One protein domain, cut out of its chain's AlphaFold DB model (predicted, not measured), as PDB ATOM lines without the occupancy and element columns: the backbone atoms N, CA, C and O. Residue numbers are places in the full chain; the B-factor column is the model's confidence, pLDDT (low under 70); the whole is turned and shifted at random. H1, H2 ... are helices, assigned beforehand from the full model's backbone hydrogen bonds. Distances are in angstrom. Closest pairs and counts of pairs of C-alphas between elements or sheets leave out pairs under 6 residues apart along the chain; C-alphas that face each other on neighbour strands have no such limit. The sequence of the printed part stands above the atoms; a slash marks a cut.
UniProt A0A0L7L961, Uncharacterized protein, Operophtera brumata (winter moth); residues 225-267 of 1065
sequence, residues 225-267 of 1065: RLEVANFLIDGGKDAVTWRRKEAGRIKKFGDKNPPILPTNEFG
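What this domain is: This is residues 225 to 267 of the 1065 residues of an uncharacterized protein of Operophtera brumata (winter moth) (UniProt A0A0L7L961). Two helices, H1 and then H2, meet at a corner, and a long tail without named elements, residues 251 to 267, turns round beyond H2 and folds back toward the H1 end. The shape is an elongated open loop, spanning 31 by 16 by 15 A. The printed part has 43 residues and no named strand; its class is all helix, though the helices hold just 21 residues, under half. It is only just compact, close to loose, with a radius of gyration of the C-alphas of 10.8 A.

How they stand to each other: H1, residues 225 to 233, and H2, residues 239 to 250, touch, and H2 touches H1 with residues 239 to 242 alone. The closest C-alphas, of Leu 232 and Ala 239, are 6.8 A apart. The helices run opposite ways at a steep tilt of 54 degrees. In H1 and H2 every O i to N i+4 pair is within hydrogen-bond range.

Where its parts are: H1 begins at C-alpha 225 (180.797, 260.078, 128.352) and is 12.2 A long. H2 is 16.3 A long and ends at C-alpha 250 (183.528, 243.152, 130.672).

The domain as a whole: The farthest C-alphas, of Asp 234 and Gly 254, are 31.4 A apart. The H1 to H2 link is tight, and the printed part has no cut. The pLDDT is under 70 at residues 233, 236, 253 to 254 and 262 to 267.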
ATOM      1  N   ARG A 225     181.889 259.395 127.630       77.69
ATOM      2  CA  ARG A 225     180.797 260.078 128.352       77.69
ATOM      3  C   ARG A 225     179.688 260.583 127.413       77.69
ATOM      4  O   ARG A 225     178.534 260.601 127.832       77.69
ATOM      5  N   LEU A 226     180.020 261.010 126.194       75.88
ATOM      6  CA  LEU A 226     179.045 261.453 125.189       75.88
ATOM      7  C   LEU A 226     178.306 260.259 124.577       75.88
ATOM      8  O   LEU A 226     177.085 260.277 124.529       75.88
ATOM      9  N   GLU A 227     179.016 259.189 124.217       78.88
ATOM     10  CA  GLU A 227     178.421 257.937 123.723       78.88
ATOM     11  C   GLU A 227     177.404 257.362 124.719       78.88
ATOM     12  O   GLU A 227     176.290 257.000 124.342       78.88
ATOM     13  N   VAL A 228     177.746 257.350 126.013       80.31
ATOM     14  CA  VAL A 228     176.826 256.915 127.071       80.31
ATOM     15  C   VAL A 228     175.676 257.907 127.267       80.31
ATOM     16  O   VAL A 228     174.547 257.471 127.458       80.31
ATOM     17  N   ALA A 229     175.903 259.222 127.179       73.88
ATOM     18  CA  ALA A 229     174.812 260.198 127.251       73.88
ATOM     19  C   ALA A 229     173.797 260.004 126.108       73.88
ATOM     20  O   ALA A 229     172.599 259.926 126.372       73.88
ATOM     21  N   ASN A 230     174.276 259.838 124.876       75.62
ATOM     22  CA  ASN A 230     173.458 259.586 123.691       75.62
ATOM     23  C   ASN A 230     172.706 258.247 123.803       75.62
ATOM     24  O   ASN A 230     171.499 258.193 123.589       75.62
ATOM     25  N   PHE A 231     173.361 257.170 124.262       77.94
ATOM     26  CA  PHE A 231     172.691 255.883 124.514       77.94
ATOM     27  C   PHE A 231     171.519 255.995 125.508       77.94
ATOM     28  O   PHE A 231     170.519 255.286 125.369       77.94
ATOM     29  N   LEU A 232     171.639 256.857 126.522       78.25
ATOM     30  CA  LEU A 232     170.589 257.073 127.520       78.25
ATOM     31  C   LEU A 232     169.461 257.973 126.986       78.25
ATOM     32  O   LEU A 232     168.292 257.679 127.226       78.25
ATOM     33  N   ILE A 233     169.809 259.040 126.256       69.38
ATOM     34  CA  ILE A 233     168.868 260.020 125.692       69.38
ATOM     35  C   ILE A 233     168.162 259.436 124.462       69.38
ATOM     36  O   ILE A 233     166.978 259.116 124.527       69.38
ATOM     37  N   ASP A 234     168.898 259.229 123.370       71.44
ATOM     38  CA  ASP A 234     168.377 258.793 122.069       71.44
ATOM     39  C   ASP A 234     167.863 257.348 122.136       71.44
ATOM     40  O   ASP A 234     166.904 256.963 121.471       71.44
ATOM     41  N   GLY A 235     168.499 256.531 122.981       70.75
ATOM     42  CA  GLY A 235     168.088 255.155 123.222       70.75
ATOM     43  C   GLY A 235     166.919 255.001 124.198       70.75
ATOM     44  O   GLY A 235     166.438 253.875 124.328       70.75
ATOM     45  N   GLY A 236     166.474 256.057 124.891       68.88
ATOM     46  CA  GLY A 236     165.371 256.006 125.861       68.88
ATOM     47  C   GLY A 236     165.598 255.039 127.033       68.88
ATOM     48  O   GLY A 236     164.655 254.407 127.506       68.88
ATOM     49  N   LYS A 237     166.854 254.843 127.455       72.00
ATOM     50  CA  LYS A 237     167.265 253.786 128.400       72.00
ATOM     51  C   LYS A 237     167.869 254.374 129.666       72.00
ATOM     52  O   LYS A 237     168.523 255.411 129.642       72.00
ATOM     53  N   ASP A 238     167.679 253.691 130.790       71.25
ATOM     54  CA  ASP A 238     168.227 254.124 132.072       71.25
ATOM     55  C   ASP A 238     169.690 253.674 132.284       71.25
ATOM     56  O   ASP A 238     170.197 252.739 131.653       71.25
ATOM     57  N   ALA A 239     170.376 254.333 133.222       71.12
ATOM     58  CA  ALA A 239     171.789 254.086 133.511       71.12
ATOM     59  C   ALA A 239     172.081 252.697 134.111       71.12
ATOM     60  O   ALA A 239     173.194 252.200 133.955       71.12
ATOM     61  N   VAL A 240     171.111 252.041 134.761       73.62
ATOM     62  CA  VAL A 240     171.246 250.654 135.237       73.62
ATOM     63  C   VAL A 240     171.131 249.686 134.061       73.62
ATOM     64  O   VAL A 240     171.902 248.733 133.993       73.62
ATOM     65  N   THR A 241     170.241 249.944 133.100       77.81
ATOM     66  CA  THR A 241     170.146 249.168 131.851       77.81
ATOM     67  C   THR A 241     171.422 249.275 131.013       77.81
ATOM     68  O   THR A 241     171.924 248.248 130.551       77.81
ATOM     69  N   TRP A 242     172.012 250.472 130.878       83.62
ATOM     70  CA  TRP A 242     173.346 250.609 130.276       83.62
ATOM     71  C   TRP A 242     174.412 249.850 131.086       83.62
ATOM     72  O   TRP A 242     175.097 248.990 130.535       83.62
ATOM     73  N   ARG A 243     174.499 250.082 132.407       80.06
ATOM     74  CA  ARG A 243     175.507 249.445 133.275       80.06
ATOM     75  C   ARG A 243     175.403 247.916 133.294       80.06
ATOM     76  O   ARG A 243     176.427 247.254 133.395       80.06
ATOM     77  N   ARG A 244     174.199 247.340 133.178       79.69
ATOM     78  CA  ARG A 244     173.978 245.885 133.062       79.69
ATOM     79  C   ARG A 244     174.552 245.323 131.762       79.69
ATOM     80  O   ARG A 244     175.245 244.312 131.811       79.69
ATOM     81  N   LYS A 245     174.300 245.983 130.623       82.69
ATOM     82  CA  LYS A 245     174.881 245.582 129.331       82.69
ATOM     83  C   LYS A 245     176.401 245.701 129.347       82.69
ATOM     84  O   LYS A 245     177.084 244.769 128.941       82.69
ATOM     85  N   GLU A 246     176.912 246.809 129.875       83.81
ATOM     86  CA  GLU A 246     178.349 247.044 129.960       83.81
ATOM     87  C   GLU A 246     179.032 246.056 130.914       83.81
ATOM     88  O   GLU A 246     180.053 245.483 130.557       83.81
ATOM     89  N   ALA A 247     178.434 245.744 132.071       83.00
ATOM     90  CA  ALA A 247     178.917 244.683 132.955       83.00
ATOM     91  C   ALA A 247     178.994 243.325 132.234       83.00
ATOM     92  O   ALA A 247     180.021 242.659 132.310       83.00
ATOM     93  N   GLY A 248     177.952 242.950 131.483       80.88
ATOM     94  CA  GLY A 248     177.937 241.719 130.682       80.88
ATOM     95  C   GLY A 248     178.968 241.678 129.544       80.88
ATOM     96  O   GLY A 248     179.282 240.594 129.061       80.88
ATOM     97  N   ARG A 249     179.524 242.828 129.133       84.50
ATOM     98  CA  ARG A 249     180.621 242.930 128.152       84.50
ATOM     99  C   ARG A 249     182.002 242.671 128.770       84.50
ATOM    100  O   ARG A 249     182.899 242.217 128.065       84.50
ATOM    101  N   ILE A 250     182.193 242.999 130.051       80.12
ATOM    102  CA  ILE A 250     183.528 243.152 130.672       80.12
ATOM    103  C   ILE A 250     183.807 242.231 131.869       80.12
ATOM    104  O   ILE A 250     184.939 242.211 132.354       80.12
ATOM    105  N   LYS A 251     182.798 241.520 132.388       80.62
ATOM    106  CA  LYS A 251     182.952 240.567 133.495       80.62
ATOM    107  C   LYS A 251     182.037 239.352 133.329       80.62
ATOM    108  O   LYS A 251     180.972 239.450 132.719       80.62
ATOM    109  N   LYS A 252     182.426 238.214 133.901       79.56
ATOM    110  CA  LYS A 252     181.611 236.994 133.955       79.56
ATOM    111  C   LYS A 252     180.659 237.031 135.156       79.56
ATOM    112  O   LYS A 252     180.733 237.897 136.032       79.56
ATOM    113  N   PHE A 253     179.723 236.086 135.191       66.62
ATOM    114  CA  PHE A 253     178.839 235.908 136.340       66.62
ATOM    115  C   PHE A 253     179.650 235.429 137.558       66.62
ATOM    116  O   PHE A 253     180.403 234.467 137.449       66.62
ATOM    117  N   GLY A 254     179.509 236.118 138.694       68.94
ATOM    118  CA  GLY A 254     180.307 235.901 139.911       68.94
ATOM    119  C   GLY A 254     181.497 236.857 140.094       68.94
ATOM    120  O   GLY A 254     181.908 237.091 141.227       68.94
ATOM    121  N   ASP A 255     182.005 237.482 139.026       72.56
ATOM    122  CA  ASP A 255     183.184 238.356 139.108       72.56
ATOM    123  C   ASP A 255     182.924 239.652 139.904       72.56
ATOM    124  O   ASP A 255     181.823 240.226 139.878       72.56
ATOM    125  N   LYS A 256     183.981 240.184 140.538       70.06
ATOM    126  CA  LYS A 256     184.000 241.539 141.122       70.06
ATOM    127  C   LYS A 256     183.628 242.599 140.072       70.06
ATOM    128  O   LYS A 256     183.796 242.406 138.871       70.06
ATOM    129  N   ASN A 257     183.114 243.748 140.515       72.88
ATOM    130  CA  ASN A 257     182.827 244.862 139.606       72.88
ATOM    131  C   ASN A 257     184.134 245.564 139.196       72.88
ATOM    132  O   ASN A 257     184.812 246.072 140.089       72.88
ATOM    133  N   PRO A 258     184.464 245.660 137.893       75.50
ATOM    134  CA  PRO A 258     185.718 246.262 137.446       75.50
ATOM    135  C   PRO A 258     185.889 247.723 137.885       75.50
ATOM    136  O   PRO A 258     184.892 248.456 137.931       75.50
ATOM    137  N   PRO A 259     187.132 248.207 138.069       72.12
ATOM    138  CA  PRO A 259     187.415 249.631 138.228       72.12
ATOM    139  C   PRO A 259     186.902 250.468 137.048       72.12
ATOM    140  O   PRO A 259     186.498 251.608 137.242       72.12
ATOM    141  N   ILE A 260     186.857 249.909 135.832       77.69
ATOM    142  CA  ILE A 260     186.334 250.590 134.633       77.69
ATOM    143  C   ILE A 260     184.796 250.716 134.590       77.69
ATOM    144  O   ILE A 260     184.288 251.472 133.769       77.69
ATOM    145  N   LEU A 261     184.043 250.018 135.456       79.75
ATOM    146  CA  LEU A 261     182.573 250.002 135.434       79.75
ATOM    147  C   LEU A 261     181.982 251.047 136.404       79.75
ATOM    148  O   LEU A 261     181.795 250.734 137.587       79.75
ATOM    149  N   PRO A 262     181.614 252.254 135.944       68.50
ATOM    150  CA  PRO A 262     181.341 253.393 136.821       68.50
ATOM    151  C   PRO A 262     180.103 253.194 137.704       68.50
ATOM    152  O   PRO A 262     179.179 252.464 137.347       68.50
ATOM    153  N   THR A 263     180.054 253.886 138.843       61.31
ATOM    154  CA  THR A 263     178.934 253.853 139.798       61.31
ATOM    155  C   THR A 263     177.616 254.389 139.217       61.31
ATOM    156  O   THR A 263     177.582 255.114 138.223       61.31
ATOM    157  N   ASN A 264     176.496 254.097 139.891       54.47
ATOM    158  CA  ASN A 264     175.155 254.566 139.504       54.47
ATOM    159  C   ASN A 264     174.944 256.094 139.705       54.47
ATOM    160  O   ASN A 264     173.817 256.579 139.616       54.47
ATOM    161  N   GLU A 265     175.998 256.876 139.971       50.75
ATOM    162  CA  GLU A 265     175.936 258.318 140.270       50.75
ATOM    163  C   GLU A 265     175.696 259.229 139.048       50.75
ATOM    164  O   GLU A 265     175.787 260.457 139.155       50.75
ATOM    165  N   PHE A 266     175.356 258.650 137.894       47.75
ATOM    166  CA  PHE A 266     174.879 259.368 136.704       47.75
ATOM    167  C   PHE A 266     173.409 259.809 136.786       47.75
ATOM    168  O   PHE A 266     172.882 260.382 135.835       47.75
ATOM    169  N   GLY A 267     172.738 259.588 137.920       54.41
ATOM    170  CA  GLY A 267     171.414 260.151 138.162       54.41
ATOM    171  C   GLY A 267     171.418 261.680 138.055       54.41
ATOM    172  O   GLY A 267     172.134 262.358 138.796       54.41
TER     173      GLY A 267